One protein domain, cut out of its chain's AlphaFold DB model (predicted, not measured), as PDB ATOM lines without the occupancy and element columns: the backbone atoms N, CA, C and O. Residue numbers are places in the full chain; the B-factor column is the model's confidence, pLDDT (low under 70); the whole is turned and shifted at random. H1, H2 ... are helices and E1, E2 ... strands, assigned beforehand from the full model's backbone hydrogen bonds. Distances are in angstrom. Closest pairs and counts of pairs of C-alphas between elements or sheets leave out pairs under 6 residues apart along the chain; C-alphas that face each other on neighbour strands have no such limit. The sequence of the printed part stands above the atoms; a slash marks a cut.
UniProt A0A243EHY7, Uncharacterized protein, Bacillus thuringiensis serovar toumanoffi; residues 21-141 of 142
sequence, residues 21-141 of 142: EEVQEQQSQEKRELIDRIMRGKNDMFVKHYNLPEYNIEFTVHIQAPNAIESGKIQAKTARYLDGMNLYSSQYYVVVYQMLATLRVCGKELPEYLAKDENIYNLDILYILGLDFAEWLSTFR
ATOM      1  N   GLU A  21     -41.815 -17.305  36.836       60.91
ATOM      2  CA  GLU A  21     -40.883 -17.261  37.967       60.91
ATOM      3  C   GLU A  21     -39.817 -16.166  37.798       60.91
ATOM      4  O   GLU A  21     -39.627 -15.373  38.716       60.91
ATOM      5  N   GLU A  22     -39.214 -16.021  36.614       61.16
ATOM      6  CA  GLU A  22     -38.234 -14.958  36.325       61.16
ATOM      7  C   GLU A  22     -38.865 -13.554  36.392       61.16
ATOM      8  O   GLU A  22     -38.255 -12.618  36.908       61.16
ATOM      9  N   VAL A  23     -40.121 -13.407  35.949       62.28
ATOM     10  CA  VAL A  23     -40.882 -12.150  36.090       62.28
ATOM     11  C   VAL A  23     -41.152 -11.826  37.565       62.28
ATOM     12  O   VAL A  23     -41.063 -10.668  37.975       62.28
ATOM     13  N   GLN A  24     -41.468 -12.830  38.390       61.72
ATOM     14  CA  GLN A  24     -41.673 -12.631  39.828       61.72
ATOM     15  C   GLN A  24     -40.375 -12.300  40.569       61.72
ATOM     16  O   GLN A  24     -40.393 -11.467  41.480       61.72
ATOM     17  N   GLU A  25     -39.254 -12.911  40.192       67.00
ATOM     18  CA  GLU A  25     -37.946 -12.614  40.779       67.00
ATOM     19  C   GLU A  25     -37.454 -11.213  40.413       67.00
ATOM     20  O   GLU A  25     -36.994 -10.498  41.305       67.00
ATOM     21  N   GLN A  26     -37.638 -10.771  39.164       64.81
ATOM     22  CA  GLN A  26     -37.336  -9.395  38.751       64.81
ATOM     23  C   GLN A  26     -38.183  -8.377  39.524       64.81
ATOM     24  O   GLN A  26     -37.638  -7.458  40.131       64.81
ATOM     25  N   GLN A  27     -39.498  -8.597  39.632       64.50
ATOM     26  CA  GLN A  27     -40.376  -7.731  40.430       64.50
ATOM     27  C   GLN A  27     -40.017  -7.732  41.926       64.50
ATOM     28  O   GLN A  27     -40.211  -6.734  42.624       64.50
ATOM     29  N   SER A  28     -39.519  -8.852  42.455       65.62
ATOM     30  CA  SER A  28     -39.055  -8.969  43.844       65.62
ATOM     31  C   SER A  28     -37.744  -8.212  44.072       65.62
ATOM     32  O   SER A  28     -37.587  -7.551  45.102       65.62
ATOM     33  N   GLN A  29     -36.816  -8.265  43.113       67.38
ATOM     34  CA  GLN A  29     -35.555  -7.526  43.156       67.38
ATOM     35  C   GLN A  29     -35.773  -6.019  43.012       67.38
ATOM     36  O   GLN A  29     -35.284  -5.276  43.859       67.38
ATOM     37  N   GLU A  30     -36.590  -5.571  42.056       65.00
ATOM     38  CA  GLU A  30     -36.952  -4.154  41.899       65.00
ATOM     39  C   GLU A  30     -37.583  -3.591  43.179       65.00
ATOM     40  O   GLU A  30     -37.163  -2.547  43.682       65.00
ATOM     41  N   LYS A  31     -38.520  -4.333  43.789       60.53
ATOM     42  CA  LYS A  31     -39.114  -3.953  45.079       60.53
ATOM     43  C   LYS A  31     -38.077  -3.866  46.195       60.53
ATOM     44  O   LYS A  31     -38.141  -2.949  47.010       60.53
ATOM     45  N   ARG A  32     -37.128  -4.804  46.263       62.09
ATOM     46  CA  ARG A  32     -36.061  -4.786  47.280       62.09
ATOM     47  C   ARG A  32     -35.113  -3.612  47.084       62.09
ATOM     48  O   ARG A  32     -34.779  -2.967  48.069       62.09
ATOM     49  N   GLU A  33     -34.720  -3.303  45.853       64.19
ATOM     50  CA  GLU A  33     -33.852  -2.164  45.542       64.19
ATOM     51  C   GLU A  33     -34.528  -0.820  45.819       64.19
ATOM     52  O   GLU A  33     -33.891   0.096  46.345       64.19
ATOM     53  N   LEU A  34     -35.823  -0.708  45.520       60.78
ATOM     54  CA  LEU A  34     -36.631   0.460  45.852       60.78
ATOM     55  C   LEU A  34     -36.710   0.659  47.371       60.78
ATOM     56  O   LEU A  34     -36.426   1.748  47.874       60.78
ATOM     57  N   ILE A  35     -37.019  -0.414  48.108       58.88
ATOM     58  CA  ILE A  35     -37.052  -0.414  49.574       58.88
ATOM     59  C   ILE A  35     -35.680  -0.039  50.140       58.88
ATOM     60  O   ILE A  35     -35.609   0.816  51.018       58.88
ATOM     61  N   ASP A  36     -34.585  -0.603  49.628       58.00
ATOM     62  CA  ASP A  36     -33.231  -0.279  50.087       58.00
ATOM     63  C   ASP A  36     -32.839   1.174  49.768       58.00
ATOM     64  O   ASP A  36     -32.176   1.826  50.575       58.00
ATOM     65  N   ARG A  37     -33.273   1.731  48.630       58.59
ATOM     66  CA  ARG A  37     -33.036   3.140  48.267       58.59
ATOM     67  C   ARG A  37     -33.713   4.102  49.245       58.59
ATOM     68  O   ARG A  37     -33.100   5.101  49.626       58.59
ATOM     69  N   ILE A  38     -34.934   3.773  49.665       57.78
ATOM     70  CA  ILE A  38     -35.726   4.535  50.641       57.78
ATOM     71  C   ILE A  38     -35.153   4.360  52.054       57.78
ATOM     72  O   ILE A  38     -34.936   5.339  52.761       57.78
ATOM     73  N   MET A  39     -34.847   3.122  52.452       54.38
ATOM     74  CA  MET A  39     -34.359   2.775  53.794       54.38
ATOM     75  C   MET A  39     -32.931   3.269  54.062       54.38
ATOM     76  O   MET A  39     -32.581   3.524  55.211       54.38
ATOM     77  N   ARG A  40     -32.098   3.421  53.021       55.59
ATOM     78  CA  ARG A  40     -30.696   3.867  53.148       55.59
ATOM     79  C   ARG A  40     -30.478   5.356  52.853       55.59
ATOM     80  O   ARG A  40     -29.325   5.775  52.792       55.59
ATOM     81  N   GLY A  41     -31.537   6.146  52.644       55.31
ATOM     82  CA  GLY A  41     -31.437   7.604  52.461       55.31
ATOM     83  C   GLY A  41     -30.658   8.047  51.216       55.31
ATOM     84  O   GLY A  41     -30.145   9.156  51.172       55.31
ATOM     85  N   LYS A  42     -30.517   7.188  50.193       58.56
ATOM     86  CA  LYS A  42     -29.699   7.509  49.007       58.56
ATOM     87  C   LYS A  42     -30.368   8.489  48.035       58.56
ATOM     88  O   LYS A  42     -29.689   8.988  47.145       58.56
ATOM     89  N   ASN A  43     -31.675   8.721  48.161       69.50
ATOM     90  CA  ASN A  43     -32.427   9.645  47.308       69.50
ATOM     91  C   ASN A  43     -33.634  10.239  48.056       69.50
ATOM     92  O   ASN A  43     -34.748  10.274  47.540       69.50
ATOM     93  N   ASP A  44     -33.427  10.624  49.315       85.88
ATOM     94  CA  ASP A  44     -34.462  11.185  50.189       85.88
ATOM     95  C   ASP A  44     -34.596  12.709  50.045       85.88
ATOM     96  O   ASP A  44     -35.333  13.325  50.808       85.88
ATOM     97  N   MET A  45     -33.904  13.328  49.087       92.50
ATOM     98  CA  MET A  45     -33.943  14.767  48.861       92.50
ATOM     99  C   MET A  45     -34.660  15.104  47.559       92.50
ATOM    100  O   MET A  45     -34.183  14.803  46.468       92.50
ATOM    101  N   PHE A  46     -35.790  15.793  47.674       94.88
ATOM    102  CA  PHE A  46     -36.426  16.457  46.552       94.88
ATOM    103  C   PHE A  46     -35.715  17.779  46.291       94.88
ATOM    104  O   PHE A  46     -35.773  18.691  47.118       94.88
ATOM    105  N   VAL A  47     -35.051  17.870  45.143       96.25
ATOM    106  CA  VAL A  47     -34.416  19.095  44.658       96.25
ATOM    107  C   VAL A  47     -35.060  19.465  43.338       96.25
ATOM    108  O   VAL A  47     -34.957  18.714  42.369       96.25
ATOM    109  N   LYS A  48     -35.742  20.610  43.295       97.00
ATOM    110  CA  LYS A  48     -36.376  21.088  42.063       97.00
ATOM    111  C   LYS A  48     -36.202  22.590  41.913       97.00
ATOM    112  O   LYS A  48     -36.430  23.354  42.852       97.00
ATOM    113  N   HIS A  49     -35.774  22.976  40.718       97.44
ATOM    114  CA  HIS A  49     -35.675  24.355  40.278       97.44
ATOM    115  C   HIS A  49     -36.959  24.749  39.544       97.44
ATOM    116  O   HIS A  49     -37.467  23.987  38.720       97.44
ATOM    117  N   TYR A  50     -37.466  25.935  39.855       96.00
ATOM    118  CA  TYR A  50     -38.673  26.517  39.294       96.00
ATOM    119  C   TYR A  50     -38.327  27.848  38.650       96.00
ATOM    120  O   TYR A  50     -37.725  28.711  39.287       96.00
ATOM    121  N   ASN A  51     -38.785  28.021  37.417       95.44
ATOM    122  CA  ASN A  51     -38.823  29.297  36.726       95.44
ATOM    123  C   ASN A  51     -40.286  29.559  36.357       95.44
ATOM    124  O   ASN A  51     -40.830  28.871  35.493       95.44
ATOM    125  N   LEU A  52     -40.923  30.485  37.077       91.12
ATOM    126  CA  LEU A  52     -42.338  30.823  36.935       91.12
ATOM    127  C   LEU A  52     -42.448  32.284  36.466       91.12
ATOM    128  O   LEU A  52     -42.594  33.198  37.293       91.12
ATOM    129  N   PRO A  53     -42.323  32.537  35.150       91.50
ATOM    130  CA  PRO A  53     -42.310  33.890  34.598       91.50
ATOM    131  C   PRO A  53     -43.623  34.643  34.837       91.50
ATOM    132  O   PRO A  53     -43.602  35.859  35.008       91.50
ATOM    133  N   GLU A  54     -44.755  33.943  34.920       89.81
ATOM    134  CA  GLU A  54     -46.074  34.509  35.224       89.81
ATOM    135  C   GLU A  54     -46.144  35.187  36.600       89.81
ATOM    136  O   GLU A  54     -46.964  36.082  36.809       89.81
ATOM    137  N   TYR A  55     -45.255  34.805  37.519       85.94
ATOM    138  CA  TYR A  55     -45.130  35.406  38.846       85.94
ATOM    139  C   TYR A  55     -43.822  36.189  39.014       85.94
ATOM    140  O   TYR A  55     -43.587  36.743  40.087       85.94
ATOM    141  N   ASN A  56     -42.984  36.261  37.971       89.12
ATOM    142  CA  ASN A  56     -41.652  36.867  37.996       89.12
ATOM    143  C   ASN A  56     -40.765  36.313  39.131       89.12
ATOM    144  O   ASN A  56     -40.105  37.070  39.847       89.12
ATOM    145  N   ILE A  57     -40.785  34.988  39.319       89.69
ATOM    146  CA  ILE A  57     -39.984  34.303  40.338       89.69
ATOM    147  C   ILE A  57     -39.193  33.142  39.746       89.69
ATOM    148  O   ILE A  57     -39.683  32.367  38.925       89.69
ATOM    149  N   GLU A  58     -37.978  32.986  40.253       95.00
ATOM    150  CA  GLU A  58     -37.095  31.870  39.959       95.00
ATOM    151  C   GLU A  58     -36.444  31.423  41.267       95.00
ATOM    152  O   GLU A  58     -35.962  32.246  42.047       95.00
ATOM    153  N   PHE A  59     -36.504  30.127  41.565       94.88
ATOM    154  CA  PHE A  59     -36.027  29.603  42.840       94.88
ATOM    155  C   PHE A  59     -35.797  28.095  42.790       94.88
ATOM    156  O   PHE A  59     -36.343  27.380  41.957       94.88
ATOM    157  N   THR A  60     -35.032  27.597  43.755       97.00
ATOM    158  CA  THR A  60     -34.822  26.164  43.969       97.00
ATOM    159  C   THR A  60     -35.264  25.802  45.378       97.00
ATOM    160  O   THR A  60     -35.038  26.567  46.315       97.00
ATOM    161  N   VAL A  61     -35.893  24.638  45.531       97.50
ATOM    162  CA  VAL A  61     -36.250  24.078  46.841       97.50
ATOM    163  C   VAL A  61     -35.505  22.776  47.087       97.50
ATOM    164  O   VAL A  61     -35.324  21.984  46.161       97.50
ATOM    165  N   HIS A  62     -35.137  22.547  48.345       97.25
ATOM    166  CA  HIS A  62     -34.586  21.287  48.835       97.25
ATOM    167  C   HIS A  62     -35.450  20.780  49.994       97.25
ATOM    168  O   HIS A  62     -35.546  21.435  51.037       97.25
ATOM    169  N   ILE A  63     -36.110  19.635  49.810       97.12
ATOM    170  CA  ILE A  63     -37.125  19.113  50.737       97.12
ATOM    171  C   ILE A  63     -36.862  17.638  51.006       97.12
ATOM    172  O   ILE A  63     -36.814  16.831  50.080       97.12
ATOM    173  N   GLN A  64     -36.688  17.270  52.274       95.00
ATOM    174  CA  GLN A  64     -36.459  15.876  52.656       95.00
ATOM    175  C   GLN A  64     -37.751  15.065  52.576       95.00
ATOM    176  O   GLN A  64     -38.823  15.555  52.929       95.00
ATOM    177  N   ALA A  65     -37.659  13.812  52.139       93.69
ATOM    178  CA  ALA A  65     -38.750  12.860  52.243       93.69
ATOM    179  C   ALA A  65     -39.130  12.702  53.723       93.69
ATOM    180  O   ALA A  65     -38.252  12.435  54.547       93.69
ATOM    181  N   PRO A  66     -40.415  12.849  54.083       93.81
ATOM    182  CA  PRO A  66     -40.822  12.734  55.468       93.81
ATOM    183  C   PRO A  66     -40.752  11.276  55.934       93.81
ATOM    184  O   PRO A  66     -41.348  10.383  55.329       93.81
ATOM    185  N   ASN A  67     -40.100  11.037  57.070       91.06
ATOM    186  CA  ASN A  67     -40.256   9.787  57.815       91.06
ATOM    187  C   ASN A  67     -41.612   9.743  58.558       91.06
ATOM    188  O   ASN A  67     -42.424  10.671  58.486       91.06
ATOM    189  N   ALA A  68     -41.887   8.663  59.296       89.06
ATOM    190  CA  ALA A  68     -43.163   8.488  60.000       89.06
ATOM    191  C   ALA A  68     -43.450   9.590  61.043       89.06
ATOM    192  O   ALA A  68     -44.589  10.043  61.173       89.06
ATOM    193  N   ILE A  69     -42.426  10.060  61.764       94.50
ATOM    194  CA  ILE A  69     -42.571  11.110  62.785       94.50
ATOM    195  C   ILE A  69     -42.848  12.456  62.113       94.50
ATOM    196  O   ILE A  69     -43.731  13.202  62.536       94.50
ATOM    197  N   GLU A  70     -42.104  12.766  61.055       96.31
ATOM    198  CA  GLU A  70     -42.293  13.982  60.262       96.31
ATOM    199  C   GLU A  70     -43.661  14.000  59.590       96.31
ATOM    200  O   GLU A  70     -44.350  15.013  59.656       96.31
ATOM    201  N   SER A  71     -44.117  12.862  59.064       95.50
ATOM    202  CA  SER A  71     -45.460  12.713  58.496       95.50
ATOM    203  C   SER A  71     -46.548  13.066  59.514       95.50
ATOM    204  O   SER A  71     -47.468  13.822  59.200       95.50
ATOM    205  N   GLY A  72     -46.422  12.593  60.761       97.25
ATOM    206  CA  GLY A  72     -47.339  12.962  61.843       97.25
ATOM    207  C   GLY A  72     -47.305  14.458  62.176       97.25
ATOM    208  O   GLY A  72     -48.355  15.082  62.344       97.25
ATOM    209  N   LYS A  73     -46.112  15.067  62.216       98.44
ATOM    210  CA  LYS A  73     -45.954  16.517  62.437       98.44
ATOM    211  C   LYS A  73     -46.572  17.341  61.310       98.44
ATOM    212  O   LYS A  73     -47.232  18.337  61.598       98.44
ATOM    213  N   ILE A  74     -46.377  16.925  60.058       98.25
ATOM    214  CA  ILE A  74     -46.969  17.564  58.878       98.25
ATOM    215  C   ILE A  74     -48.489  17.531  59.009       98.25
ATOM    216  O   ILE A  74     -49.104  18.589  58.992       98.25
ATOM    217  N   GLN A  75     -49.081  16.357  59.254       96.62
ATOM    218  CA  GLN A  75     -50.531  16.208  59.438       96.62
ATOM    219  C   GLN A  75     -51.083  17.119  60.543       96.62
ATOM    220  O   GLN A  75     -52.048  17.851  60.325       96.62
ATOM    221  N   ALA A  76     -50.438  17.141  61.714       97.62
ATOM    222  CA  ALA A  76     -50.850  18.009  62.813       97.62
ATOM    223  C   ALA A  76     -50.751  19.502  62.454       97.62
ATOM    224  O   ALA A  76     -51.615  20.291  62.834       97.62
ATOM    225  N   LYS A  77     -49.711  19.910  61.717       97.88
ATOM    226  CA  LYS A  77     -49.516  21.307  61.310       97.88
ATOM    227  C   LYS A  77     -50.515  21.725  60.229       97.88
ATOM    228  O   LYS A  77     -51.078  22.807  60.350       97.88
ATOM    229  N   THR A  78     -50.802  20.862  59.252       97.44
ATOM    230  CA  THR A  78     -51.874  21.068  58.263       97.44
ATOM    231  C   THR A  78     -53.209  21.281  58.961       97.44
ATOM    232  O   THR A  78     -53.883  22.278  58.712       97.44
ATOM    233  N   ALA A  79     -53.543  20.408  59.918       96.25
ATOM    234  CA  ALA A  79     -54.778  20.538  60.675       96.25
ATOM    235  C   ALA A  79     -54.857  21.848  61.455       96.25
ATOM    236  O   ALA A  79     -55.929  22.429  61.532       96.25
ATOM    237  N   ARG A  80     -53.737  22.347  61.985       96.69
ATOM    238  CA  ARG A  80     -53.697  23.658  62.640       96.69
ATOM    239  C   ARG A  80     -53.890  24.823  61.673       96.69
ATOM    240  O   ARG A  80     -54.532  25.785  62.059       96.69
ATOM    241  N   TYR A  81     -53.349  24.763  60.456       96.31
ATOM    242  CA  TYR A  81     -53.567  25.821  59.460       96.31
ATOM    243  C   TYR A  81     -55.019  25.901  58.987       96.31
ATOM    244  O   TYR A  81     -55.487  26.977  58.637       96.31
ATOM    245  N   LEU A  82     -55.713  24.764  58.977       95.62
ATOM    246  CA  LEU A  82     -57.104  24.654  58.545       95.62
ATOM    247  C   LEU A  82     -58.102  24.652  59.713       95.62
ATOM    248  O   LEU A  82     -59.255  24.282  59.507       95.62
ATOM    249  N   ASP A  83     -57.675  24.977  60.938       94.50
ATOM    250  CA  ASP A  83     -58.506  24.923  62.154       94.50
ATOM    251  C   ASP A  83     -59.290  23.600  62.315       94.50
ATOM    252  O   ASP A  83     -60.440  23.549  62.745       94.50
ATOM    253  N   GLY A  84     -58.666  22.483  61.933       91.00
ATOM    254  CA  GLY A  84     -59.243  21.139  61.979       91.00
ATOM    255  C   GLY A  84     -60.180  20.797  60.814       91.00
ATOM    256  O   GLY A  84     -60.561  19.637  60.667       91.00
ATOM    257  N   MET A  85     -60.486  21.743  59.925       91.50
ATOM    258  CA  MET A  85     -61.471  21.605  58.842       91.50
ATOM    259  C   MET A  85     -60.927  20.919  57.580       91.50
ATOM    260  O   MET A  85     -61.486  21.077  56.494       91.50
ATOM    261  N   ASN A  86     -59.858  20.125  57.700       87.06
ATOM    262  CA  ASN A  86     -59.196  19.464  56.566       87.06
ATOM    263  C   ASN A  86     -60.179  18.664  55.694       87.06
ATOM    264  O   ASN A  86     -60.108  18.729  54.475       87.06
ATOM    265  N   LEU A  87     -61.121  17.947  56.320       87.38
ATOM    266  CA  LEU A  87     -62.095  17.088  55.632       87.38
ATOM    267  C   LEU A  87     -63.168  17.866  54.854       87.38
ATOM    268  O   LEU A  87     -63.822  17.296  53.987       87.38
ATOM    269  N   TYR A  88     -63.357  19.145  55.177       90.31
ATOM    270  CA  TYR A  88     -64.363  20.016  54.565       90.31
ATOM    271  C   TYR A  88     -63.742  21.085  53.659       90.31
ATOM    272  O   TYR A  88     -64.456  21.836  52.998       90.31
ATOM    273  N   SER A  89     -62.411  21.168  53.640       91.31
ATOM    274  CA  SER A  89     -61.661  22.096  52.802       91.31
ATOM    275  C   SER A  89     -61.594  21.579  51.367       91.31
ATOM    276  O   SER A  89     -61.597  20.371  51.125       91.31
ATOM    277  N   SER A  90     -61.509  22.488  50.395       94.81
ATOM    278  CA  SER A  90     -61.285  22.081  49.007       94.81
ATOM    279  C   SER A  90     -59.935  21.375  48.868       94.81
ATOM    280  O   SER A  90     -58.988  21.662  49.605       94.81
ATOM    281  N   GLN A  91     -59.823  20.485  47.878       94.38
ATOM    282  CA  GLN A  91     -58.569  19.782  47.605       94.38
ATOM    283  C   GLN A  91     -57.399  20.755  47.393       94.38
ATOM    284  O   GLN A  91     -56.302  20.492  47.873       94.38
ATOM    285  N   TYR A  92     -57.648  21.896  46.743       96.88
ATOM    286  CA  TYR A  92     -56.655  22.958  46.575       96.88
ATOM    287  C   TYR A  92     -56.061  23.400  47.919       96.88
ATOM    288  O   TYR A  92     -54.849  23.317  48.108       96.88
ATOM    289  N   TYR A  93     -56.900  23.796  48.884       96.94
ATOM    290  CA  TYR A  93     -56.415  24.266  50.183       96.94
ATOM    291  C   TYR A  93     -55.743  23.156  50.990       96.94
ATOM    292  O   TYR A  93     -54.731  23.405  51.641       96.94
ATOM    293  N   VAL A  94     -56.248  21.922  50.912       96.50
ATOM    294  CA  VAL A  94     -55.595  20.780  51.565       96.50
ATOM    295  C   VAL A  94     -54.172  20.598  51.033       96.50
ATOM    296  O   VAL A  94     -53.242  20.509  51.831       96.50
ATOM    297  N   VAL A  95     -53.982  20.612  49.709       98.00
ATOM    298  CA  VAL A  95     -52.654  20.487  49.083       98.00
ATOM    299  C   VAL A  95     -51.750  21.654  49.477       98.00
ATOM    300  O   VAL A  95     -50.627  21.425  49.921       98.00
ATOM    301  N   VAL A  96     -52.243  22.892  49.385       98.12
ATOM    302  CA  VAL A  96     -51.487  24.107  49.737       98.12
ATOM    303  C   VAL A  96     -50.976  24.053  51.175       98.12
ATOM    304  O   VAL A  96     -49.779  24.218  51.417       98.12
ATOM    305  N   TYR A  97     -51.857  23.802  52.145       98.00
ATOM    306  CA  TYR A  97     -51.471  23.837  53.555       98.00
ATOM    307  C   TYR A  97     -50.708  22.589  53.992       98.00
ATOM    308  O   TYR A  97     -49.866  22.677  54.889       98.00
ATOM    309  N   GLN A  98     -50.919  21.450  53.329       98.00
ATOM    310  CA  GLN A  98     -50.059  20.286  53.503       98.00
ATOM    311  C   GLN A  98     -48.651  20.550  52.970       98.00
ATOM    312  O   GLN A  98     -47.673  20.187  53.632       98.00
ATOM    313  N   MET A  99     -48.518  21.216  51.822       98.38
ATOM    314  CA  MET A  99     -47.215  21.592  51.288       98.38
ATOM    315  C   MET A  99     -46.530  22.617  52.190       98.38
ATOM    316  O   MET A  99     -45.369  22.432  52.545       98.38
ATOM    317  N   LEU A 100     -47.253  23.634  52.668       98.44
ATOM    318  CA  LEU A 100     -46.723  24.589  53.642       98.44
ATOM    319  C   LEU A 100     -46.212  23.884  54.905       98.44
ATOM    320  O   LEU A 100     -45.091  24.130  55.354       98.44
ATOM    321  N   ALA A 101     -47.002  22.964  55.461       98.38
ATOM    322  CA  ALA A 101     -46.587  22.154  56.599       98.38
ATOM    323  C   ALA A 101     -45.327  21.330  56.291       98.38
ATOM    324  O   ALA A 101     -44.413  21.273  57.116       98.38
ATOM    325  N   THR A 102     -45.250  20.756  55.092       98.44
ATOM    326  CA  THR A 102     -44.096  19.988  54.610       98.44
ATOM    327  C   THR A 102     -42.839  20.849  54.539       98.44
ATOM    328  O   THR A 102     -41.810  20.452  55.078       98.44
ATOM    329  N   LEU A 103     -42.915  22.060  53.978       98.25
ATOM    330  CA  LEU A 103     -41.780  22.988  53.928       98.25
ATOM    331  C   LEU A 103     -41.239  23.312  55.325       98.25
ATOM    332  O   LEU A 103     -40.029  23.400  55.517       98.25
ATOM    333  N   ARG A 104     -42.115  23.448  56.325       97.94
ATOM    334  CA  ARG A 104     -41.710  23.765  57.705       97.94
ATOM    335  C   ARG A 104     -41.086  22.598  58.454       97.94
ATOM    336  O   ARG A 104     -40.316  22.832  59.379       97.94
ATOM    337  N   VAL A 105     -41.454  21.367  58.112       98.12
ATOM    338  CA  VAL A 105     -40.961  20.165  58.802       98.12
ATOM    339  C   VAL A 105     -39.739  19.585  58.095       98.12
ATOM    340  O   VAL A 105     -38.786  19.184  58.758       98.12
ATOM    341  N   CYS A 106     -39.757  19.565  56.764       97.38
ATOM    342  CA  CYS A 106     -38.800  18.837  55.937       97.38
ATOM    343  C   CYS A 106     -37.977  19.729  54.995       97.38
ATOM    344  O   CYS A 106     -37.036  19.232  54.374       97.38
ATOM    345  N   GLY A 107     -38.293  21.022  54.872       96.94
ATOM    346  CA  GLY A 107     -37.496  21.957  54.075       96.94
ATOM    347  C   GLY A 107     -36.089  22.127  54.651       96.94
ATOM    348  O   GLY A 107     -35.927  22.321  55.856       96.94
ATOM    349  N   LYS A 108     -35.072  22.035  53.790       95.69
ATOM    350  CA  LYS A 108     -33.657  22.228  54.152       95.69
ATOM    351  C   LYS A 108     -33.133  23.559  53.644       95.69
ATOM    352  O   LYS A 108     -32.610  24.347  54.422       95.69
ATOM    353  N   GLU A 109     -33.349  23.822  52.362       95.69
ATOM    354  CA  GLU A 109     -32.986  25.078  51.716       95.69
ATOM    355  C   GLU A 109     -34.197  25.579  50.940       95.69
ATOM    356  O   GLU A 109     -34.667  24.932  49.998       95.69
ATOM    357  N   LEU A 110     -34.731  26.711  51.391       96.06
ATOM    358  CA  LEU A 110     -35.909  27.353  50.826       96.06
ATOM    359  C   LEU A 110     -35.552  28.789  50.437       96.06
ATOM    360  O   LEU A 110     -34.794  29.437  51.163       96.06
ATOM    361  N   PRO A 111     -36.123  29.317  49.345       94.56
ATOM    362  CA  PRO A 111     -35.983  30.729  49.023       94.56
ATOM    363  C   PRO A 111     -36.644  31.597  50.103       94.56
ATOM    364  O   PRO A 111     -37.594  31.174  50.768       94.56
ATOM    365  N   GLU A 112     -36.174  32.836  50.248       92.94
ATOM    366  CA  GLU A 112     -36.611  33.769  51.299       92.94
ATOM    367  C   GLU A 112     -38.137  33.953  51.351       92.94
ATOM    368  O   GLU A 112     -38.741  33.965  52.428       92.94
ATOM    369  N   TYR A 113     -38.779  34.017  50.186       90.81
ATOM    370  CA  TYR A 113     -40.224  34.214  50.097       90.81
ATOM    371  C   TYR A 113     -41.034  32.980  50.553       90.81
ATOM    372  O   TYR A 113     -42.196  33.119  50.917       90.81
ATOM    373  N   LEU A 114     -40.428  31.783  50.604       95.38
ATOM    374  CA  LEU A 114     -41.029  30.572  51.185       95.38
ATOM    375  C   LEU A 114     -40.558  30.301  52.617       95.38
ATOM    376  O   LEU A 114     -41.090  29.398  53.264       95.38
ATOM    377  N   ALA A 115     -39.571  31.039  53.134       93.12
ATOM    378  CA  ALA A 115     -38.935  30.747  54.420       93.12
ATOM    379  C   ALA A 115     -39.877  30.949  55.619       93.12
ATOM    380  O   ALA A 115     -39.769  30.235  56.618       93.12
ATOM    381  N   LYS A 116     -40.829  31.883  55.509       95.19
ATOM    382  CA  LYS A 116     -41.822  32.191  56.545       95.19
ATOM    383  C   LYS A 116     -43.227  32.223  55.968       95.19
ATOM    384  O   LYS A 116     -43.406  32.568  54.809       95.19
ATOM    385  N   ASP A 117     -44.216  31.884  56.790       95.94
ATOM    386  CA  ASP A 117     -45.624  31.829  56.368       95.94
ATOM    387  C   ASP A 117     -46.127  33.209  55.923       95.94
ATOM    388  O   ASP A 117     -46.789  33.327  54.900       95.94
ATOM    389  N   GLU A 118     -45.729  34.258  56.647       94.06
ATOM    390  CA  GLU A 118     -46.080  35.661  56.383       94.06
ATOM    391  C   GLU A 118     -45.526  36.217  55.062       94.06
ATOM    392  O   GLU A 118     -46.036  37.216  54.563       94.06
ATOM    393  N   ASN A 119     -44.523  35.559  54.473       93.31
ATOM    394  CA  ASN A 119     -43.926  35.978  53.205       93.31
ATOM    395  C   ASN A 119     -44.672  35.406  51.984       93.31
ATOM    396  O   ASN A 119     -44.388  35.797  50.850       93.31
ATOM    397  N   ILE A 120     -45.607  34.472  52.192       94.44
ATOM    398  CA  ILE A 120     -46.259  33.725  51.115       94.44
ATOM    399  C   ILE A 120     -47.614  34.358  50.809       94.44
ATOM    400  O   ILE A 120     -48.626  34.048  51.431       94.44
ATOM    401  N   TYR A 121     -47.632  35.231  49.804       90.56
ATOM    402  CA  TYR A 121     -48.855  35.891  49.336       90.56
ATOM    403  C   TYR A 121     -49.545  35.152  48.188       90.56
ATOM    404  O   TYR A 121     -50.743  35.326  47.979       90.56
ATOM    405  N   ASN A 122     -48.802  34.322  47.450       92.25
ATOM    406  CA  ASN A 122     -49.334  33.530  46.349       92.25
ATOM    407  C   ASN A 122     -49.340  32.040  46.710       92.25
ATOM    408  O   ASN A 122     -48.293  31.390  46.756       92.25
ATOM    409  N   LEU A 123     -50.537  31.507  46.956       95.62
ATOM    410  CA  LEU A 123     -50.739  30.110  47.336       95.62
ATOM    411  C   LEU A 123     -50.590  29.139  46.158       95.62
ATOM    412  O   LEU A 123     -50.309  27.963  46.392       95.62
ATOM    413  N   ASP A 124     -50.686  29.607  44.911       95.00
ATOM    414  CA  ASP A 124     -50.535  28.744  43.732       95.00
ATOM    415  C   ASP A 124     -49.143  28.115  43.674       95.00
ATOM    416  O   ASP A 124     -48.997  26.953  43.301       95.00
ATOM    417  N   ILE A 125     -48.124  28.835  44.153       95.06
ATOM    418  CA  ILE A 125     -46.755  28.321  44.258       95.06
ATOM    419  C   ILE A 125     -46.713  27.087  45.169       95.06
ATOM    420  O   ILE A 125     -46.084  26.084  44.836       95.06
ATOM    421  N   LEU A 126     -47.412  27.134  46.309       97.31
ATOM    422  CA  LEU A 126     -47.502  26.001  47.232       97.31
ATOM    423  C   LEU A 126     -48.303  24.845  46.636       97.31
ATOM    424  O   LEU A 126     -47.970  23.688  46.887       97.31
ATOM    425  N   TYR A 127     -49.336  25.142  45.849       97.75
ATOM    426  CA  TYR A 127     -50.113  24.118  45.162       97.75
ATOM    427  C   TYR A 127     -49.261  23.365  44.131       97.75
ATOM    428  O   TYR A 127     -49.205  22.136  44.177       97.75
ATOM    429  N   ILE A 128     -48.539  24.090  43.269       96.31
ATOM    430  CA  ILE A 128     -47.628  23.522  42.261       96.31
ATOM    431  C   ILE A 128     -46.559  22.655  42.938       96.31
ATOM    432  O   ILE A 128     -46.416  21.477  42.604       96.31
ATOM    433  N   LEU A 129     -45.882  23.201  43.957       97.25
ATOM    434  CA  LEU A 129     -44.904  22.463  44.764       97.25
ATOM    435  C   LEU A 129     -45.504  21.187  45.367       97.25
ATOM    436  O   LEU A 129     -44.855  20.144  45.369       97.25
ATOM    437  N   GLY A 130     -46.734  21.271  45.879       97.81
ATOM    438  CA  GLY A 130     -47.440  20.155  46.500       97.81
ATOM    439  C   GLY A 130     -47.717  19.012  45.535       97.81
ATOM    440  O   GLY A 130     -47.499  17.853  45.893       97.81
ATOM    441  N   LEU A 131     -48.154  19.325  44.316       98.00
ATOM    442  CA  LEU A 131     -48.381  18.321  43.276       98.00
ATOM    443  C   LEU A 131     -47.075  17.636  42.867       98.00
ATOM    444  O   LEU A 131     -47.004  16.408  42.871       98.00
ATOM    445  N   ASP A 132     -46.034  18.424  42.601       97.81
ATOM    446  CA  ASP A 132     -44.725  17.912  42.191       97.81
ATOM    447  C   ASP A 132     -44.077  17.042  43.273       97.81
ATOM    448  O   ASP A 132     -43.526  15.974  42.998       97.81
ATOM    449  N   PHE A 133     -44.158  17.484  44.529       96.94
ATOM    450  CA  PHE A 133     -43.623  16.734  45.655       96.94
ATOM    451  C   PHE A 133     -44.402  15.433  45.886       96.94
ATOM    452  O   PHE A 133     -43.800  14.395  46.157       96.94
ATOM    453  N   ALA A 134     -45.730  15.453  45.739       95.00
ATOM    454  CA  ALA A 134     -46.555  14.250  45.837       95.00
ATOM    455  C   ALA A 134     -46.256  13.247  44.712       95.00
ATOM    456  O   ALA A 134     -46.168  12.044  44.973       95.00
ATOM    457  N   GLU A 135     -46.060  13.725  43.480       94.88
ATOM    458  CA  GLU A 135     -45.638  12.889  42.359       94.88
ATOM    459  C   GLU A 135     -44.274  12.256  42.640       94.88
ATOM    460  O   GLU A 135     -44.127  11.037  42.520       94.88
ATOM    461  N   TRP A 136     -43.307  13.044  43.111       93.25
ATOM    462  CA  TRP A 136     -41.998  12.532  43.500       93.25
ATOM    463  C   TRP A 136     -42.095  11.471  44.605       93.25
ATOM    464  O   TRP A 136     -41.550  10.380  44.450       93.25
ATOM    465  N   LEU A 137     -42.868  11.710  45.672       90.56
ATOM    466  CA  LEU A 137     -43.097  10.710  46.725       90.56
ATOM    467  C   LEU A 137     -43.762   9.433  46.199       90.56
ATOM    468  O   LEU A 137     -43.524   8.346  46.728       90.56
ATOM    469  N   SER A 138     -44.597   9.533  45.161       87.00
ATOM    470  CA  SER A 138     -45.232   8.365  44.546       87.00
ATOM    471  C   SER A 138     -44.217   7.435  43.874       87.00
ATOM    472  O   SER A 138     -44.462   6.230  43.799       87.00
ATOM    473  N   THR A 139     -43.055   7.955  43.461       83.69
ATOM    474  CA  THR A 139     -41.976   7.147  42.871       83.69
ATOM    475  C   THR A 139     -41.372   6.158  43.863       83.69
ATOM    476  O   THR A 139     -40.853   5.133  43.449       83.69
ATOM    477  N   PHE A 140     -41.507   6.396  45.170       78.25
ATOM    478  CA  PHE A 140     -41.080   5.462  46.216       78.25
ATOM    479  C   PHE A 140     -42.007   4.256  46.391       78.25
ATOM    480  O   PHE A 140     -41.684   3.331  47.130       78.25
ATOM    481  N   ARG A 141     -43.190   4.273  45.773       65.25
ATOM    482  CA  ARG A 141     -44.164   3.174  45.845       65.25
ATOM    483  C   ARG A 141     -44.195   2.312  44.583       65.25
ATOM    484  O   ARG A 141     -44.853   1.275  44.617       65.25
TER     485      ARG A 141
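This is residues 21 to 141 of the 142 residues of an uncharacterized protein of Bacillus thuringiensis serovar toumanoffi (UniProt A0A243EHY7). A long hairpin of E1 and E2, with short E3 beside E2, makes a small sheet; H6 lies over one face, H4 stands up from that face and crosses H6, and H2 packs across H4. Residues 21 to 30 of H1 stick out as an arm. The printed part has 121 residues, with six named helices and three named strands in the order H1 E1 E2 H2 H3 H4 E3 H5 H6; the sheet, E1 E2 E3, is antiparallel, and the class is mostly helix. The whole is only just loose, close to compact, with a radius of gyration of the C-alphas of 16.5 A, and spans 54 by 33 by 22 A.

E1, residues 45 to 52, measures 21.7 A; E2, residues 57 to 64, 22.4 A; E3 is residues 107 to 109. H6, residues 123 to 141, 27.8 A, ends at C-alpha 141 (-44.164, 3.174, 45.845). H4 is residues 91 to 106, 21.5 A; H2, 68 to 81, 20.2 A; H3, 85 to 88; H5, 112 to 115. H1, residues 21 to 39, 26.4 A, begins at C-alpha 21 (-40.883, -17.261, 37.967).

In the hairpin E1 and E2, N 46 and O 63 are within hydrogen-bond range, 2.8 A; between E2 and E3, N 62 and O 109, 2.9 A. H6 is on the sheet at a height of 9.8 A, slantwise, at 36 degrees to E1 on the local plane. H4, on the same face, touches H6 about perpendicular, 73 degrees; the closest C-alphas, of Val 96 and Tyr 127, are 4.8 A apart. H2 touches H4 at a steep tilt of 53 degrees, closest at C-alphas 74 and 101, 5.1 A. H3 only just touches H2, with 3 pairs of C-alphas within 8 A, only at the corner. H5 only grazes the sheet. H1 only just touches H6, with 3 pairs, closest at C-alphas 34 and 140, 6.7 A. Every O i to N i+4 pair is within range in H1, H2 and H4, and 13 of 15 in H6; H3 and H5 are too short for one.

The farthest C-alphas, of Glu 21 and Glu 118, are 56.3 A apart. The printed part has no cut and no long link. Residues 21 to 43 and 141 have pLDDT under 70.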